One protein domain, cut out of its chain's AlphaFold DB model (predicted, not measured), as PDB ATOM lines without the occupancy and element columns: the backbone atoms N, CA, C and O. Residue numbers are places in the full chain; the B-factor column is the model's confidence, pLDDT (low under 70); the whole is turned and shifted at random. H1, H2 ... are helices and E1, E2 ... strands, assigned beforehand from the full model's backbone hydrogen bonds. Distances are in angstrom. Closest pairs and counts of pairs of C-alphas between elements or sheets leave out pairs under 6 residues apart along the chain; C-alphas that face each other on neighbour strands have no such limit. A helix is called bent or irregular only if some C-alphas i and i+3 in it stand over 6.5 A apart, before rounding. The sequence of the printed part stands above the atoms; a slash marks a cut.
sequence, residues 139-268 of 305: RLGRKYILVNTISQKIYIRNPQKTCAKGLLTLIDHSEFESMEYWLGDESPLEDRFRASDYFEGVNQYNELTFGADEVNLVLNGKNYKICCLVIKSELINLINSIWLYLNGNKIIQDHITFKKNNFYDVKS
ATOM      1  N   ARG A 139      17.901  45.132 -30.172       85.44
ATOM      2  CA  ARG A 139      17.555  45.502 -31.548       85.44
ATOM      3  C   ARG A 139      18.271  44.605 -32.554       85.44
ATOM      4  O   ARG A 139      19.493  44.669 -32.672       85.44
ATOM      5  N   LEU A 140      17.510  43.855 -33.338       86.19
ATOM      6  CA  LEU A 140      18.018  43.096 -34.471       86.19
ATOM      7  C   LEU A 140      18.380  44.008 -35.643       86.19
ATOM      8  O   LEU A 140      17.789  45.064 -35.882       86.19
ATOM      9  N   GLY A 141      19.374  43.563 -36.402       81.88
ATOM     10  CA  GLY A 141      19.785  44.210 -37.632       81.88
ATOM     11  C   GLY A 141      21.015  43.524 -38.191       81.88
ATOM     12  O   GLY A 141      22.065  43.533 -37.551       81.88
ATOM     13  N   ARG A 142      20.904  43.011 -39.419       82.00
ATOM     14  CA  ARG A 142      21.940  42.216 -40.104       82.00
ATOM     15  C   ARG A 142      23.280  42.924 -40.304       82.00
ATOM     16  O   ARG A 142      24.250  42.305 -40.720       82.00
ATOM     17  N   LYS A 143      23.348  44.219 -39.997       86.75
ATOM     18  CA  LYS A 143      24.587  44.996 -39.952       86.75
ATOM     19  C   LYS A 143      25.421  44.725 -38.690       86.75
ATOM     20  O   LYS A 143      26.649  44.795 -38.753       86.75
ATOM     21  N   TYR A 144      24.774  44.425 -37.559       90.31
ATOM     22  CA  TYR A 144      25.415  44.347 -36.239       90.31
ATOM     23  C   TYR A 144      25.103  43.078 -35.452       90.31
ATOM     24  O   TYR A 144      25.963  42.639 -34.697       90.31
ATOM     25  N   ILE A 145      23.918  42.489 -35.624       93.50
ATOM     26  CA  ILE A 145      23.491  41.287 -34.906       93.50
ATOM     27  C   ILE A 145      22.902  40.286 -35.898       93.50
ATOM     28  O   ILE A 145      22.062  40.645 -36.725       93.50
ATOM     29  N   LEU A 146      23.333  39.033 -35.788       93.50
ATOM     30  CA  LEU A 146      22.750  37.887 -36.479       93.50
ATOM     31  C   LEU A 146      22.389  36.822 -35.455       93.50
ATOM     32  O   LEU A 146      23.146  36.576 -34.521       93.50
ATOM     33  N   VAL A 147      21.261  36.159 -35.659       94.88
ATOM     34  CA  VAL A 147      20.797  35.080 -34.789       94.88
ATOM     35  C   VAL A 147      20.568  33.850 -35.648       94.88
ATOM     36  O   VAL A 147      19.914  33.918 -36.687       94.88
ATOM     37  N   ASN A 148      21.120  32.724 -35.218       94.25
ATOM     38  CA  ASN A 148      20.870  31.424 -35.809       94.25
ATOM     39  C   ASN A 148      20.258  30.517 -34.740       94.25
ATOM     40  O   ASN A 148      20.961  29.992 -33.875       94.25
ATOM     41  N   THR A 149      18.940  30.342 -34.821       94.69
ATOM     42  CA  THR A 149      18.154  29.525 -33.889       94.69
ATOM     43  C   THR A 149      18.389  28.024 -34.068       94.69
ATOM     44  O   THR A 149      18.172  27.263 -33.134       94.69
ATOM     45  N   ILE A 150      18.880  27.576 -35.230       93.88
ATOM     46  CA  ILE A 150      19.203  26.159 -35.463       93.88
ATOM     47  C   ILE A 150      20.492  25.796 -34.729       93.88
ATOM     48  O   ILE A 150      20.549  24.812 -33.999       93.88
ATOM     49  N   SER A 151      21.543  26.599 -34.916       94.06
ATOM     50  CA  SER A 151      22.831  26.348 -34.264       94.06
ATOM     51  C   SER A 151      22.908  26.886 -32.836       94.06
ATOM     52  O   SER A 151      23.947  26.709 -32.208       94.06
ATOM     53  N   GLN A 152      21.867  27.580 -32.356       95.25
ATOM     54  CA  GLN A 152      21.830  28.265 -31.056       95.25
ATOM     55  C   GLN A 152      23.011  29.236 -30.882       95.25
ATOM     56  O   GLN A 152      23.767  29.187 -29.910       95.25
ATOM     57  N   LYS A 153      23.213  30.109 -31.879       96.62
ATOM     58  CA  LYS A 153      24.309  31.092 -31.896       96.62
ATOM     59  C   LYS A 153      23.799  32.492 -32.203       96.62
ATOM     60  O   LYS A 153      23.027  32.685 -33.141       96.62
ATOM     61  N   ILE A 154      24.305  33.470 -31.464       97.19
ATOM     62  CA  ILE A 154      24.109  34.899 -31.702       97.19
ATOM     63  C   ILE A 154      25.461  35.489 -32.074       97.19
ATOM     64  O   ILE A 154      26.404  35.369 -31.304       97.19
ATOM     65  N   TYR A 155      25.566  36.150 -33.220       97.06
ATOM     66  CA  TYR A 155      26.776  36.855 -33.635       97.06
ATOM     67  C   TYR A 155      26.585  38.356 -33.465       97.06
ATOM     68  O   TYR A 155      25.607  38.907 -33.973       97.06
ATOM     69  N   ILE A 156      27.521  39.026 -32.794       96.50
ATOM     70  CA  ILE A 156      27.447  40.469 -32.539       96.50
ATOM     71  C   ILE A 156      28.740  41.147 -32.974       96.50
ATOM     72  O   ILE A 156      29.828  40.805 -32.509       96.50
ATOM     73  N   ARG A 157      28.627  42.148 -33.850       94.88
ATOM     74  CA  ARG A 157      29.757  42.979 -34.272       94.88
ATOM     75  C   ARG A 157      29.946  44.145 -33.323       94.88
ATOM     76  O   ARG A 157      29.098  45.029 -33.224       94.88
ATOM     77  N   ASN A 158      31.112  44.156 -32.701       92.75
ATOM     78  CA  ASN A 158      31.645  45.202 -31.853       92.75
ATOM     79  C   ASN A 158      30.646  45.671 -30.775       92.75
ATOM     80  O   ASN A 158      30.287  46.855 -30.736       92.75
ATOM     81  N   PRO A 159      30.151  44.745 -29.929       93.75
ATOM     82  CA  PRO A 159      29.019  44.983 -29.032       93.75
ATOM     83  C   PRO A 159      29.205  46.194 -28.116       93.75
ATOM     84  O   PRO A 159      28.249  46.917 -27.867       93.75
ATOM     85  N   GLN A 160      30.427  46.485 -27.670       89.06
ATOM     86  CA  GLN A 160      30.738  47.650 -26.839       89.06
ATOM     87  C   GLN A 160      30.424  48.995 -27.509       89.06
ATOM     88  O   GLN A 160      30.210  49.978 -26.805       89.06
ATOM     89  N   LYS A 161      30.378  49.051 -28.847       88.69
ATOM     90  CA  LYS A 161      29.990  50.252 -29.608       88.69
ATOM     91  C   LYS A 161      28.568  50.185 -30.148       88.69
ATOM     92  O   LYS A 161      27.926  51.221 -30.286       88.69
ATOM     93  N   THR A 162      28.090  48.996 -30.507       87.75
ATOM     94  CA  THR A 162      26.843  48.834 -31.271       87.75
ATOM     95  C   THR A 162      25.655  48.414 -30.412       87.75
ATOM     96  O   THR A 162      24.523  48.770 -30.735       87.75
ATOM     97  N   CYS A 163      25.882  47.652 -29.335       87.00
ATOM     98  CA  CYS A 163      24.814  47.040 -28.547       87.00
ATOM     99  C   CYS A 163      25.273  46.612 -27.137       87.00
ATOM    100  O   CYS A 163      25.086  45.466 -26.734       87.00
ATOM    101  N   ALA A 164      25.882  47.517 -26.364       88.25
ATOM    102  CA  ALA A 164      26.469  47.154 -25.069       88.25
ATOM    103  C   ALA A 164      25.413  46.646 -24.072       88.25
ATOM    104  O   ALA A 164      25.602  45.602 -23.456       88.25
ATOM    105  N   LYS A 165      24.270  47.343 -23.969       85.50
ATOM    106  CA  LYS A 165      23.140  46.905 -23.136       85.50
ATOM    107  C   LYS A 165      22.615  45.540 -23.586       85.50
ATOM    108  O   LYS A 165      22.441  44.664 -22.753       85.50
ATOM    109  N   GLY A 166      22.423  45.351 -24.894       88.50
ATOM    110  CA  GLY A 166      21.908  44.090 -25.420       88.50
ATOM    111  C   GLY A 166      22.857  42.918 -25.185       88.50
ATOM    112  O   GLY A 166      22.395  41.827 -24.888       88.50
ATOM    113  N   LEU A 167      24.177  43.135 -25.222       93.25
ATOM    114  CA  LEU A 167      25.138  42.108 -24.817       93.25
ATOM    115  C   LEU A 167      24.932  41.676 -23.356       93.25
ATOM    116  O   LEU A 167      24.938  40.481 -23.091       93.25
ATOM    117  N   LEU A 168      24.744  42.618 -22.424       90.12
ATOM    118  CA  LEU A 168      24.511  42.287 -21.011       90.12
ATOM    119  C   LEU A 168      23.185  41.543 -20.815       90.12
ATOM    120  O   LEU A 168      23.175  40.502 -20.170       90.12
ATOM    121  N   THR A 169      22.110  42.001 -21.464       89.38
ATOM    122  CA  THR A 169      20.824  41.288 -21.488       89.38
ATOM    123  C   THR A 169      20.990  39.843 -21.960       89.38
ATOM    124  O   THR A 169      20.447  38.921 -21.354       89.38
ATOM    125  N   LEU A 170      21.735  39.624 -23.048       93.44
ATOM    126  CA  LEU A 170      21.975  38.280 -23.574       93.44
ATOM    127  C   LEU A 170      22.804  37.437 -22.602       93.44
ATOM    128  O   LEU A 170      22.521  36.263 -22.416       93.44
ATOM    129  N   ILE A 171      23.806  38.018 -21.943       91.44
ATOM    130  CA  ILE A 171      24.572  37.305 -20.916       91.44
ATOM    131  C   ILE A 171      23.643  36.822 -19.796       91.44
ATOM    132  O   ILE A 171      23.697  35.641 -19.447       91.44
ATOM    133  N   ASP A 172      22.750  37.682 -19.307       87.38
ATOM    134  CA  ASP A 172      21.797  37.348 -18.242       87.38
ATOM    135  C   ASP A 172      20.844  36.213 -18.640       87.38
ATOM    136  O   ASP A 172      20.569  35.321 -17.840       87.38
ATOM    137  N   HIS A 173      20.389  36.198 -19.897       89.56
ATOM    138  CA  HIS A 173      19.491  35.160 -20.420       89.56
ATOM    139  C   HIS A 173      20.210  33.869 -20.838       89.56
ATOM    140  O   HIS A 173      19.561  32.857 -21.098       89.56
ATOM    141  N   SER A 174      21.538  33.892 -20.968       87.56
ATOM    142  CA  SER A 174      22.295  32.756 -21.510       87.56
ATOM    143  C   SER A 174      22.534  31.629 -20.502       87.56
ATOM    144  O   SER A 174      22.913  30.536 -20.918       87.56
ATOM    145  N   GLU A 175      22.329  31.884 -19.200       85.44
ATOM    146  CA  GLU A 175      22.896  31.072 -18.112       85.44
ATOM    147  C   GLU A 175      24.408  30.852 -18.350       85.44
ATOM    148  O   GLU A 175      24.850  29.759 -18.695       85.44
ATOM    149  N   PHE A 176      25.199  31.929 -18.241       86.25
ATOM    150  CA  PHE A 176      26.621  31.970 -18.615       86.25
ATOM    151  C   PHE A 176      27.495  30.889 -17.939       86.25
ATOM    152  O   PHE A 176      27.585  30.828 -16.708       86.25
ATOM    153  N   GLU A 177      28.243  30.120 -18.742       87.88
ATOM    154  CA  GLU A 177      29.101  29.005 -18.297       87.88
ATOM    155  C   GLU A 177      30.605  29.242 -18.523       87.88
ATOM    156  O   GLU A 177      31.450  28.873 -17.696       87.88
ATOM    157  N   SER A 178      30.988  29.816 -19.665       87.06
ATOM    158  CA  SER A 178      32.397  30.097 -19.953       87.06
ATOM    159  C   SER A 178      32.598  31.178 -21.006       87.06
ATOM    160  O   SER A 178      31.699  31.534 -21.764       87.06
ATOM    161  N   MET A 179      33.819  31.701 -21.059       91.44
ATOM    162  CA  MET A 179      34.267  32.679 -22.038       91.44
ATOM    163  C   MET A 179      35.586  32.226 -22.668       91.44
ATOM    164  O   MET A 179      36.574  32.002 -21.970       91.44
ATOM    165  N   GLU A 180      35.608  32.173 -23.995       89.81
ATOM    166  CA  GLU A 180      36.772  31.858 -24.821       89.81
ATOM    167  C   GLU A 180      37.172  33.092 -25.631       89.81
ATOM    168  O   GLU A 180      36.313  33.799 -26.159       89.81
ATOM    169  N   TYR A 181      38.468  33.375 -25.759       89.69
ATOM    170  CA  TYR A 181      38.926  34.513 -26.560       89.69
ATOM    171  C   TYR A 181      40.262  34.269 -27.261       89.69
ATOM    172  O   TYR A 181      41.098  33.471 -26.824       89.69
ATOM    173  N   TRP A 182      40.478  35.009 -28.352       87.31
ATOM    174  CA  TRP A 182      41.696  34.962 -29.159       87.31
ATOM    175  C   TRP A 182      42.301  36.353 -29.346       87.31
ATOM    176  O   TRP A 182      41.682  37.247 -29.914       87.31
ATOM    177  N   LEU A 183      43.548  36.526 -28.899       84.12
ATOM    178  CA  LEU A 183      44.281  37.799 -29.003       84.12
ATOM    179  C   LEU A 183      45.231  37.863 -30.209       84.12
ATOM    180  O   LEU A 183      45.849  38.898 -30.452       84.12
ATOM    181  N   GLY A 184      45.429  36.738 -30.897       77.62
ATOM    182  CA  GLY A 184      46.361  36.634 -32.013       77.62
ATOM    183  C   GLY A 184      45.811  37.205 -33.316       77.62
ATOM    184  O   GLY A 184      44.702  37.732 -33.395       77.62
ATOM    185  N   ASP A 185      46.606  37.052 -34.372       82.25
ATOM    186  CA  ASP A 185      46.110  37.234 -35.731       82.25
ATOM    187  C   ASP A 185      45.310  36.012 -36.177       82.25
ATOM    188  O   ASP A 185      45.543  34.919 -35.665       82.25
ATOM    189  N   GLU A 186      44.364  36.221 -37.094       86.00
ATOM    190  CA  GLU A 186      43.545  35.175 -37.714       86.00
ATOM    191  C   GLU A 186      42.908  34.213 -36.706       86.00
ATOM    192  O   GLU A 186      43.324  33.063 -36.555       86.00
ATOM    193  N   SER A 187      41.878  34.698 -36.021       87.56
ATOM    194  CA  SER A 187      41.159  33.922 -35.019       87.56
ATOM    195  C   SER A 187      40.691  32.562 -35.551       87.56
ATOM    196  O   SER A 187      40.024  32.506 -36.589       87.56
ATOM    197  N   PRO A 188      41.013  31.461 -34.842       89.38
ATOM    198  CA  PRO A 188      40.510  30.135 -35.169       89.38
ATOM    199  C   PRO A 188      39.103  29.875 -34.606       89.38
ATOM    200  O   PRO A 188      38.546  28.818 -34.889       89.38
ATOM    201  N   LEU A 189      38.544  30.784 -33.796       89.75
ATOM    202  CA  LEU A 189      37.243  30.586 -33.151       89.75
ATOM    203  C   LEU A 189      36.108  30.492 -34.177       89.75
ATOM    204  O   LEU A 189      36.161  31.135 -35.227       89.75
ATOM    205  N   GLU A 190      35.079  29.709 -33.834       93.50
ATOM    206  CA  GLU A 190      33.872  29.505 -34.650       93.50
ATOM    207  C   GLU A 190      34.209  29.182 -36.118       93.50
ATOM    208  O   GLU A 190      33.722  29.828 -37.041       93.50
ATOM    209  N   ASP A 191      35.111  28.218 -36.326       91.50
ATOM    210  CA  ASP A 191      35.557  27.756 -37.647       91.50
ATOM    211  C   ASP A 191      36.067  28.886 -38.559       91.50
ATOM    212  O   ASP A 191      35.857  28.883 -39.772       91.50
ATOM    213  N   ARG A 192      36.776  29.858 -37.964       91.12
ATOM    214  CA  ARG A 192      37.299  31.059 -38.640       91.12
ATOM    215  C   ARG A 192      36.201  31.937 -39.245       91.12
ATOM    216  O   ARG A 192      36.428  32.561 -40.282       91.12
ATOM    217  N   PHE A 193      35.041  32.022 -38.592       94.31
ATOM    218  CA  PHE A 193      33.922  32.870 -39.010       94.31
ATOM    219  C   PHE A 193      34.382  34.275 -39.438       94.31
ATOM    220  O   PHE A 193      35.106  34.959 -38.700       94.31
ATOM    221  N   ARG A 194      33.921  34.727 -40.613       93.38
ATOM    222  CA  ARG A 194      34.208  36.056 -41.170       93.38
ATOM    223  C   ARG A 194      32.946  36.894 -41.303       93.38
ATOM    224  O   ARG A 194      31.920  36.430 -41.790       93.38
ATOM    225  N   ALA A 195      33.039  38.166 -40.920       92.38
ATOM    226  CA  ALA A 195      31.922  39.100 -41.015       92.38
ATOM    227  C   ALA A 195      31.416  39.260 -42.457       92.38
ATOM    228  O   ALA A 195      30.207  39.353 -42.662       92.38
ATOM    229  N   SER A 196      32.332  39.269 -43.437       90.19
ATOM    230  CA  SER A 196      32.060  39.469 -44.870       90.19
ATOM    231  C   SER A 196      31.041  38.506 -45.458       90.19
ATOM    232  O   SER A 196      30.365  38.857 -46.420       90.19
ATOM    233  N   ASP A 197      30.933  37.314 -44.879       88.31
ATOM    234  CA  ASP A 197      30.155  36.224 -45.457       88.31
ATOM    235  C   ASP A 197      28.685  36.283 -45.015       88.31
ATOM    236  O   ASP A 197      27.821  35.681 -45.647       88.31
ATOM    237  N   TYR A 198      28.389  37.027 -43.942       88.94
ATOM    238  CA  TYR A 198      27.087  36.976 -43.272       88.94
ATOM    239  C   TYR A 198      26.479  38.343 -42.942       88.94
ATOM    240  O   TYR A 198      25.254  38.466 -42.897       88.94
ATOM    241  N   PHE A 199      27.294  39.371 -42.685       90.31
ATOM    242  CA  PHE A 199      26.797  40.689 -42.289       90.31
ATOM    243  C   PHE A 199      26.605  41.614 -43.493       90.31
ATOM    244  O   PHE A 199      27.423  41.683 -44.410       90.31
ATOM    245  N   GLU A 200      25.535  42.404 -43.457       87.25
ATOM    246  CA  GLU A 200      25.251  43.391 -44.498       87.25
ATOM    247  C   GLU A 200      26.159  44.623 -44.366       87.25
ATOM    248  O   GLU A 200      26.453  45.102 -43.266       87.25
ATOM    249  N   GLY A 201      26.597  45.170 -45.505       80.50
ATOM    250  CA  GLY A 201      27.361  46.421 -45.549       80.50
ATOM    251  C   GLY A 201      28.783  46.333 -44.986       80.50
ATOM    252  O   GLY A 201      29.354  47.364 -44.649       80.50
ATOM    253  N   VAL A 202      29.376  45.136 -44.889       78.69
ATOM    254  CA  VAL A 202      30.750  44.939 -44.372       78.69
ATOM    255  C   VAL A 202      31.795  45.695 -45.194       78.69
ATOM    256  O   VAL A 202      32.724  46.259 -44.627       78.69
ATOM    257  N   ASN A 203      31.602  45.777 -46.512       74.19
ATOM    258  CA  ASN A 203      32.512  46.481 -47.423       74.19
ATOM    259  C   ASN A 203      32.351  48.011 -47.393       74.19
ATOM    260  O   ASN A 203      33.081  48.721 -48.081       74.19
ATOM    261  N   GLN A 204      31.385  48.534 -46.634       78.44
ATOM    262  CA  GLN A 204      31.197  49.969 -46.459       78.44
ATOM    263  C   GLN A 204      31.913  50.404 -45.185       78.44
ATOM    264  O   GLN A 204      31.727  49.805 -44.124       78.44
ATOM    265  N   TYR A 205      32.722  51.461 -45.279       77.50
ATOM    266  CA  TYR A 205      33.393  52.006 -44.106       77.50
ATOM    267  C   TYR A 205      32.360  52.379 -43.038       77.50
ATOM    268  O   TYR A 205      31.431  53.151 -43.277       77.50
ATOM    269  N   ASN A 206      32.541  51.813 -41.851       81.69
ATOM    270  CA  ASN A 206      31.736  52.097 -40.682       81.69
ATOM    271  C   ASN A 206      32.641  52.067 -39.456       81.69
ATOM    272  O   ASN A 206      33.095  51.001 -39.040       81.69
ATOM    273  N   GLU A 207      32.865  53.234 -38.865       81.75
ATOM    274  CA  GLU A 207      33.709  53.420 -37.681       81.75
ATOM    275  C   GLU A 207      33.307  52.535 -36.488       81.75
ATOM    276  O   GLU A 207      34.147  52.176 -35.661       81.75
ATOM    277  N   LEU A 208      32.034  52.130 -36.414       83.75
ATOM    278  CA  LEU A 208      31.532  51.281 -35.336       83.75
ATOM    279  C   LEU A 208      32.004  49.829 -35.459       83.75
ATOM    280  O   LEU A 208      32.033  49.125 -34.452       83.75
ATOM    281  N   THR A 209      32.351  49.372 -36.665       84.75
ATOM    282  CA  THR A 209      32.608  47.952 -36.965       84.75
ATOM    283  C   THR A 209      33.881  47.690 -37.767       84.75
ATOM    284  O   THR A 209      34.191  46.532 -38.036       84.75
ATOM    285  N   PHE A 210      34.605  48.725 -38.189       85.12
ATOM    286  CA  PHE A 210      35.842  48.574 -38.953       85.12
ATOM    287  C   PHE A 210      36.902  47.819 -38.135       85.12
ATOM    288  O   PHE A 210      37.240  48.238 -37.029       85.12
ATOM    289  N   GLY A 211      37.409  46.703 -38.667       86.00
ATOM    290  CA  GLY A 211      38.357  45.820 -37.976       86.00
ATOM    291  C   GLY A 211      37.717  44.785 -37.040       86.00
ATOM    292  O   GLY A 211      38.436  44.023 -36.396       86.00
ATOM    293  N   ALA A 212      36.383  44.740 -36.952       91.81
ATOM    294  CA  ALA A 212      35.619  43.682 -36.287       91.81
ATOM    295  C   ALA A 212      35.142  42.652 -37.328       91.81
ATOM    296  O   ALA A 212      33.949  42.567 -37.648       91.81
ATOM    297  N   ASP A 213      36.109  41.919 -37.887       92.12
ATOM    298  CA  ASP A 213      35.919  41.082 -39.081       92.12
ATOM    299  C   ASP A 213      35.912  39.576 -38.789       92.12
ATOM    300  O   ASP A 213      35.510  38.785 -39.639       92.12
ATOM    301  N   GLU A 214      36.314  39.172 -37.585       94.50
ATOM    302  CA  GLU A 214      36.390  37.774 -37.160       94.50
ATOM    303  C   GLU A 214      35.867  37.585 -35.741       94.50
ATOM    304  O   GLU A 214      35.977  38.494 -34.915       94.50
ATOM    305  N   VAL A 215      35.310  36.406 -35.445       96.38
ATOM    306  CA  VAL A 215      34.932  36.055 -34.069       96.38
ATOM    307  C   VAL A 215      36.207  35.886 -33.258       96.38
ATOM    308  O   VAL A 215      37.036  35.040 -33.573       96.38
ATOM    309  N   ASN A 216      36.378  36.686 -32.213       95.00
ATOM    310  CA  ASN A 216      37.557  36.648 -31.339       95.00
ATOM    311  C   ASN A 216      37.205  36.617 -29.845       95.00
ATOM    312  O   ASN A 216      38.100  36.615 -28.999       95.00
ATOM    313  N   LEU A 217      35.911  36.531 -29.539       96.06
ATOM    314  CA  LEU A 217      35.359  36.332 -28.209       96.06
ATOM    315  C   LEU A 217      34.082  35.494 -28.326       96.06
ATOM    316  O   LEU A 217      33.191  35.843 -29.093       96.06
ATOM    317  N   VAL A 218      33.978  34.414 -27.563       97.06
ATOM    318  CA  VAL A 218      32.790  33.557 -27.481       97.06
ATOM    319  C   VAL A 218      32.386  33.441 -26.021       97.06
ATOM    320  O   VAL A 218      33.205  33.104 -25.172       97.06
ATOM    321  N   LEU A 219      31.123  33.731 -25.726       95.38
ATOM    322  CA  LEU A 219      30.501  33.474 -24.432       95.38
ATOM    323  C   LEU A 219      29.614  32.244 -24.600       95.38
ATOM    324  O   LEU A 219      28.652  32.272 -25.372       95.38
ATOM    325  N   ASN A 220      29.963  31.159 -23.920       92.00
ATOM    326  CA  ASN A 220      29.163  29.948 -23.892       92.00
ATOM    327  C   ASN A 220      28.160  30.069 -22.743       92.00
ATOM    328  O   ASN A 220      28.551  30.150 -21.576       92.00
ATOM    329  N   GLY A 221      26.878  30.114 -23.088       90.00
ATOM    330  CA  GLY A 221      25.793  29.856 -22.158       90.00
ATOM    331  C   GLY A 221      25.264  28.440 -22.340       90.00
ATOM    332  O   GLY A 221      25.549  27.775 -23.340       90.00
ATOM    333  N   LYS A 222      24.446  28.004 -21.388       87.25
ATOM    334  CA  LYS A 222      23.780  26.699 -21.424       87.25
ATOM    335  C   LYS A 222      22.826  26.554 -22.611       87.25
ATOM    336  O   LYS A 222      22.729  25.480 -23.199       87.25
ATOM    337  N   ASN A 223      22.118  27.635 -22.949       83.56
ATOM    338  CA  ASN A 223      21.059  27.611 -23.963       83.56
ATOM    339  C   ASN A 223      21.582  27.989 -25.357       83.56
ATOM    340  O   ASN A 223      21.175  27.400 -26.354       83.56
ATOM    341  N   TYR A 224      22.511  28.944 -25.435       95.00
ATOM    342  CA  TYR A 224      23.077  29.432 -26.691       95.00
ATOM    343  C   TYR A 224      24.462  30.053 -26.488       95.00
ATOM    344  O   TYR A 224      24.873  30.386 -25.374       95.00
ATOM    345  N   LYS A 225      25.178  30.256 -27.597       96.75
ATOM    346  CA  LYS A 225      26.463  30.965 -27.623       96.75
ATOM    347  C   LYS A 225      26.314  32.398 -28.110       96.75
ATOM    348  O   LYS A 225      25.619  32.653 -29.094       96.75
ATOM    349  N   ILE A 226      27.060  33.315 -27.501       98.00
ATOM    350  CA  ILE A 226      27.221  34.693 -27.974       98.00
ATOM    351  C   ILE A 226      28.623  34.831 -28.575       98.00
ATOM    352  O   ILE A 226      29.628  34.804 -27.870       98.00
ATOM    353  N   CYS A 227      28.690  34.964 -29.892       98.12
ATOM    354  CA  CYS A 227      29.903  35.046 -30.694       98.12
ATOM    355  C   CYS A 227      30.176  36.510 -31.063       98.12
ATOM    356  O   CYS A 227      29.524  37.101 -31.924       98.12
ATOM    357  N   CYS A 228      31.150  37.118 -30.406       97.81
ATOM    358  CA  CYS A 228      31.494  38.520 -30.569       97.81
ATOM    359  C   CYS A 228      32.644  38.689 -31.571       97.81
ATOM    360  O   CYS A 228      33.703  38.066 -31.458       97.81
ATOM    361  N   LEU A 229      32.439  39.589 -32.533       97.19
ATOM    362  CA  LEU A 229      33.471  40.074 -33.440       97.19
ATOM    363  C   LEU A 229      33.915  41.439 -32.930       97.19
ATOM    364  O   LEU A 229      33.165  42.404 -33.047       97.19
ATOM    365  N   VAL A 230      35.091  41.533 -32.320       95.25
ATOM    366  CA  VAL A 230      35.524  42.740 -31.601       95.25
ATOM    367  C   VAL A 230      36.741  43.345 -32.286       95.25
ATOM    368  O   VAL A 230      37.625  42.622 -32.737       95.25
ATOM    369  N   ILE A 231      36.840  44.671 -32.340       91.12
ATOM    370  CA  ILE A 231      38.082  45.314 -32.782       91.12
ATOM    371  C   ILE A 231      39.212  44.902 -31.824       91.12
ATOM    372  O   ILE A 231      39.091  45.065 -30.609       91.12
ATOM    373  N   LYS A 232      40.327  44.383 -32.356       86.69
ATOM    374  CA  LYS A 232      41.420  43.800 -31.547       86.69
ATOM    375  C   LYS A 232      41.947  44.725 -30.445       86.69
ATOM    376  O   LYS A 232      42.222  44.258 -29.344       86.69
ATOM    377  N   SER A 233      42.054  46.028 -30.714       86.69
ATOM    378  CA  SER A 233      42.506  47.023 -29.730       86.69
ATOM    379  C   SER A 233      41.540  47.219 -28.556       86.69
ATOM    380  O   SER A 233      41.930  47.770 -27.532       86.69
ATOM    381  N   GLU A 234      40.290  46.772 -28.682       89.38
ATOM    382  CA  GLU A 234      39.223  46.946 -27.689       89.38
ATOM    383  C   GLU A 234      38.854  45.633 -26.979       89.38
ATOM    384  O   GLU A 234      38.211  45.659 -25.929       89.38
ATOM    385  N   LEU A 235      39.307  44.489 -27.504       86.94
ATOM    386  CA  LEU A 235      38.957  43.151 -27.022       86.94
ATOM    387  C   LEU A 235      39.263  42.944 -25.532       86.94
ATOM    388  O   LEU A 235      38.397  42.492 -24.787       86.94
ATOM    389  N   ILE A 236      40.457  43.325 -25.067       86.88
ATOM    390  CA  ILE A 236      40.844  43.181 -23.652       86.88
ATOM    391  C   ILE A 236      39.930  43.998 -22.732       86.88
ATOM    392  O   ILE A 236      39.512  43.513 -21.680       86.88
ATOM    393  N   ASN A 237      39.590  45.224 -23.135       86.75
ATOM    394  CA  ASN A 237      38.713  46.093 -22.352       86.75
ATOM    395  C   ASN A 237      37.304  45.509 -22.260       86.75
ATOM    396  O   ASN A 237      36.707  45.530 -21.183       86.75
ATOM    397  N   LEU A 238      36.795  44.941 -23.354       91.06
ATOM    398  CA  LEU A 238      35.507  44.258 -23.352       91.06
ATOM    399  C   LEU A 238      35.526  43.008 -22.459       91.06
ATOM    400  O   LEU A 238      34.647  42.872 -21.613       91.06
ATOM    401  N   ILE A 239      36.547  42.149 -22.572       88.94
ATOM    402  CA  ILE A 239      36.716  40.955 -21.718       88.94
ATOM    403  C   ILE A 239      36.703  41.343 -20.237       88.94
ATOM    404  O   ILE A 239      35.970  40.762 -19.438       88.94
ATOM    405  N   ASN A 240      37.486  42.360 -19.867       85.25
ATOM    406  CA  ASN A 240      37.534  42.855 -18.495       85.25
ATOM    407  C   ASN A 240      36.194  43.441 -18.035       85.25
ATOM    408  O   ASN A 240      35.848  43.287 -16.868       85.25
ATOM    409  N   SER A 241      35.445  44.094 -18.926       88.38
ATOM    410  CA  SER A 241      34.133  44.671 -18.603       88.38
ATOM    411  C   SER A 241      33.082  43.589 -18.365       88.38
ATOM    412  O   SER A 241      32.373  43.645 -17.364       88.38
ATOM    413  N   ILE A 242      33.030  42.572 -19.232       88.62
ATOM    414  CA  ILE A 242      32.142  41.410 -19.077       88.62
ATOM    415  C   ILE A 242      32.467  40.671 -17.782       88.62
ATOM    416  O   ILE A 242      31.579  40.345 -17.000       88.62
ATOM    417  N   TRP A 243      33.749  40.435 -17.511       84.19
ATOM    418  CA  TRP A 243      34.125  39.730 -16.295       84.19
ATOM    419  C   TRP A 243      33.820  40.520 -15.024       84.19
ATOM    420  O   TRP A 243      33.358  39.935 -14.046       84.19
ATOM    421  N   LEU A 244      34.045  41.836 -15.050       82.94
ATOM    422  CA  LEU A 244      33.685  42.731 -13.954       82.94
ATOM    423  C   LEU A 244      32.186  42.714 -13.685       82.94
ATOM    424  O   LEU A 244      31.794  42.655 -12.525       82.94
ATOM    425  N   TYR A 245      31.372  42.709 -14.738       84.31
ATOM    426  CA  TYR A 245      29.928  42.555 -14.631       84.31
ATOM    427  C   TYR A 245      29.538  41.226 -13.963       84.31
ATOM    428  O   TYR A 245      28.762  41.221 -13.014       84.31
ATOM    429  N   LEU A 246      30.145  40.117 -14.390       82.94
ATOM    430  CA  LEU A 246      29.823  38.775 -13.897       82.94
ATOM    431  C   LEU A 246      30.340  38.475 -12.478       82.94
ATOM    432  O   LEU A 246      29.714  37.718 -11.745       82.94
ATOM    433  N   ASN A 247      31.502  39.016 -12.095       79.31
ATOM    434  CA  ASN A 247      32.235  38.578 -10.896       79.31
ATOM    435  C   ASN A 247      32.582  39.708  -9.914       79.31
ATOM    436  O   ASN A 247      33.119  39.441  -8.839       79.31
ATOM    437  N   GLY A 248      32.345  40.973 -10.271       74.69
ATOM    438  CA  GLY A 248      32.682  42.128  -9.431       74.69
ATOM    439  C   GLY A 248      34.181  42.452  -9.335       74.69
ATOM    440  O   GLY A 248      34.572  43.323  -8.561       74.69
ATOM    441  N   ASN A 249      35.044  41.795 -10.119       71.50
ATOM    442  CA  ASN A 249      36.484  42.072 -10.206       71.50
ATOM    443  C   ASN A 249      36.992  41.992 -11.661       71.50
ATOM    444  O   ASN A 249      36.229  41.661 -12.550       71.50
ATOM    445  N   LYS A 250      38.262  42.319 -11.947       65.06
ATOM    446  CA  LYS A 250      38.854  42.199 -13.303       65.06
ATOM    447  C   LYS A 250      39.713  40.930 -13.423       65.06
ATOM    448  O   LYS A 250      40.398  40.588 -12.461       65.06
ATOM    449  N   ILE A 251      39.734  40.279 -14.596       66.81
ATOM    450  CA  ILE A 251      40.621  39.119 -14.871       66.81
ATOM    451  C   ILE A 251      42.044  39.580 -15.150       66.81
ATOM    452  O   ILE A 251      43.007  39.032 -14.616       66.81
ATOM    453  N   ILE A 252      42.175  40.545 -16.061       63.69
ATOM    454  CA  ILE A 252      43.447  40.902 -16.673       63.69
ATOM    455  C   ILE A 252      43.932  42.187 -16.010       63.69
ATOM    456  O   ILE A 252      43.347  43.251 -16.210       63.69
ATOM    457  N   GLN A 253      44.996  42.072 -15.212       55.16
ATOM    458  CA  GLN A 253      45.770  43.221 -14.739       55.16
ATOM    459  C   GLN A 253      46.635  43.757 -15.890       55.16
ATOM    460  O   GLN A 253      47.133  42.975 -16.699       55.16
ATOM    461  N   ASP A 254      46.801  45.081 -15.948       41.69
ATOM    462  CA  ASP A 254      47.233  45.916 -17.088       41.69
ATOM    463  C   ASP A 254      48.660  45.675 -17.658       41.69
ATOM    464  O   ASP A 254      49.251  46.550 -18.294       41.69
ATOM    465  N   HIS A 255      49.250  44.492 -17.483       39.72
ATOM    466  CA  HIS A 255      50.604  44.162 -17.937       39.72
ATOM    467  C   HIS A 255      50.646  42.864 -18.754       39.72
ATOM    468  O   HIS A 255      51.312  41.900 -18.380       39.72
ATOM    469  N   ILE A 256      49.962  42.832 -19.904       41.66
ATOM    470  CA  ILE A 256      50.184  41.783 -20.911       41.66
ATOM    471  C   ILE A 256      51.129  42.313 -21.990       41.66
ATOM    472  O   ILE A 256      50.760  43.129 -22.830       41.66
ATOM    473  N   THR A 257      52.363  41.806 -21.997       33.03
ATOM    474  CA  THR A 257      53.254  41.910 -23.157       33.03
ATOM    475  C   THR A 257      52.786  40.904 -24.210       33.03
ATOM    476  O   THR A 257      52.842  39.694 -23.986       33.03
ATOM    477  N   PHE A 258      52.297  41.394 -25.350       35.03
ATOM    478  CA  PHE A 258      51.776  40.561 -26.433       35.03
ATOM    479  C   PHE A 258      52.853  39.609 -26.972       35.03
ATOM    480  O   PHE A 258      53.851  40.035 -27.552       35.03
ATOM    481  N   LYS A 259      52.633  38.298 -26.827       34.28
ATOM    482  CA  LYS A 259      53.260  37.282 -27.680       34.28
ATOM    483  C   LYS A 259      52.176  36.701 -28.580       34.28
ATOM    484  O   LYS A 259      51.125  36.299 -28.087       34.28
ATOM    485  N   LYS A 260      52.428  36.701 -29.892       33.53
ATOM    486  CA  LYS A 260      51.550  36.114 -30.916       33.53
ATOM    487  C   LYS A 260      51.145  34.685 -30.512       33.53
ATOM    488  O   LYS A 260      52.030  33.887 -30.216       33.53
ATOM    489  N   ASN A 261      49.841  34.387 -30.578       36.16
ATOM    490  CA  ASN A 261      49.221  33.043 -30.587       36.16
ATOM    491  C   ASN A 261      48.751  32.414 -29.256       36.16
ATOM    492  O   ASN A 261      48.780  31.190 -29.135       36.16
ATOM    493  N   ASN A 262      48.267  33.181 -28.277       46.16
ATOM    494  CA  ASN A 262      47.716  32.577 -27.055       46.16
ATOM    495  C   ASN A 262      46.176  32.466 -27.092       46.16
ATOM    496  O   ASN A 262      45.486  33.471 -27.272       46.16
ATOM    497  N   PHE A 263      45.670  31.245 -26.878       35.28
ATOM    498  CA  PHE A 263      44.267  30.917 -26.589       35.28
ATOM    499  C   PHE A 263      44.046  30.892 -25.071       35.28
ATOM    500  O   PHE A 263      44.901  30.384 -24.338       35.28
ATOM    501  N   TYR A 264      42.907  31.401 -24.605       49.41
ATOM    502  CA  TYR A 264      42.540  31.402 -23.191       49.41
ATOM    503  C   TYR A 264      41.057  31.035 -23.022       49.41
ATOM    504  O   TYR A 264      40.199  31.606 -23.692       49.41
ATOM    505  N   ASP A 265      40.781  30.112 -22.099       38.94
ATOM    506  CA  ASP A 265      39.438  29.695 -21.667       38.94
ATOM    507  C   ASP A 265      39.252  30.079 -20.192       38.94
ATOM    508  O   ASP A 265      40.136  29.833 -19.358       38.94
ATOM    509  N   VAL A 266      38.123  30.710 -19.874       54.62
ATOM    510  CA  VAL A 266      37.754  31.116 -18.519       54.62
ATOM    511  C   VAL A 266      36.361  30.580 -18.194       54.62
ATOM    512  O   VAL A 266      35.371  31.008 -18.779       54.62
ATOM    513  N   LYS A 267      36.272  29.673 -17.218       43.31
ATOM    514  CA  LYS A 267      35.004  29.088 -16.751       43.31
ATOM    515  C   LYS A 267      34.390  29.916 -15.619       43.31
ATOM    516  O   LYS A 267      35.115  30.286 -14.690       43.31
ATOM    517  N   SER A 268      33.079  30.164 -15.647       36.44
ATOM    518  CA  SER A 268      32.347  30.643 -14.468       36.44
ATOM    519  C   SER A 268      32.103  29.467 -13.521       36.44
ATOM    520  O   SER A 268      31.543  28.438 -13.879       36.44
TER     521      SER A 268
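Overview. This is residues 139 to 268 of the 305 residues of an uncharacterized protein of Acetobacterium wieringae (UniProt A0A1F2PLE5). A single twisted sheet of six strands makes a wall, with two helices over one face of it, each running along the strands beneath it, H2 over E5 and E4 and H4 over E4 and E3, the two at a steep tilt of 45 degrees to each other. The short helices H1 and H3 only graze the sheet, and the long link of residues 248 to 262 leads from H4 to the edge strand E6. The printed part has 130 residues, with six named strands and four named helices in the order E1 E2 H1 H2 E3 H3 E4 E5 H4 E6; the sheet is mixed, in the order E1 E2 E5 E4 E3 E6. The class is mixed, helices and strands, and the whole is compact, with a radius of gyration of the C-alphas of 13.9 A and spans of 36 by 32 by 25 A.

Along the chain. In sheet order the strands are E1, residues 145 to 148, from C-alpha 145 at (23.491, 41.287, -34.906); E2, residues 153 to 157; E5, residues 225 to 229; E4, residues 217 to 221; E3, residues 176 to 182, 18.6 A long; and E6, residues 263 to 267, 13.6 A long, ending with C-alpha 267 at (35.004, 29.088, -16.751). The helices are H1, residues 159 to 162; H2, residues 164 to 173, 14.6 A; H3, residues 189 to 192; and H4, residues 232 to 247, 23.2 A. H4 is irregular: C-alphas 233 and 236 are 7.4 A apart.

Arrangement. E2 and E5 are parallel, with N 227 and O 154 at 2.7 A. The other neighbours are antiparallel: E1 and E2, a hairpin, with N 146 and O 155 at 2.9 A; E5 and E4, also a hairpin, with N 228 and O 217 at 2.7 A; E4 and E3, with N 180 and O 218 at 2.8 A; E3 and E6, with N 179 and O 266 at 2.8 A. H2 and H4 are on the same face, in two layers with the sheet, at heights of 9.6 A and 9.8 A. They are close but not clearly touching, closest at the C-alphas of Leu 168 and Ile 242, 7.9 A. E2, H1 H2, E3 form a split strand-helix-strand unit, two strands running the same way with E5 and E4 between them; its crossover is right-handed. Every O i to N i+4 pair is within hydrogen-bond range in H2, and 10 of 12 in H4; H1 and H3 are too short for such a pair.

Size, cuts and confidence. The two C-alphas farthest apart, those of Ile 150 and His 255, are 40.2 A apart. The printed part has no cut. The links H3 to E4 and H4 to E6 are long, with 24 and 15 residues. The mean pLDDT of the printed part is 82.5; residues 250 to 268 are under 70.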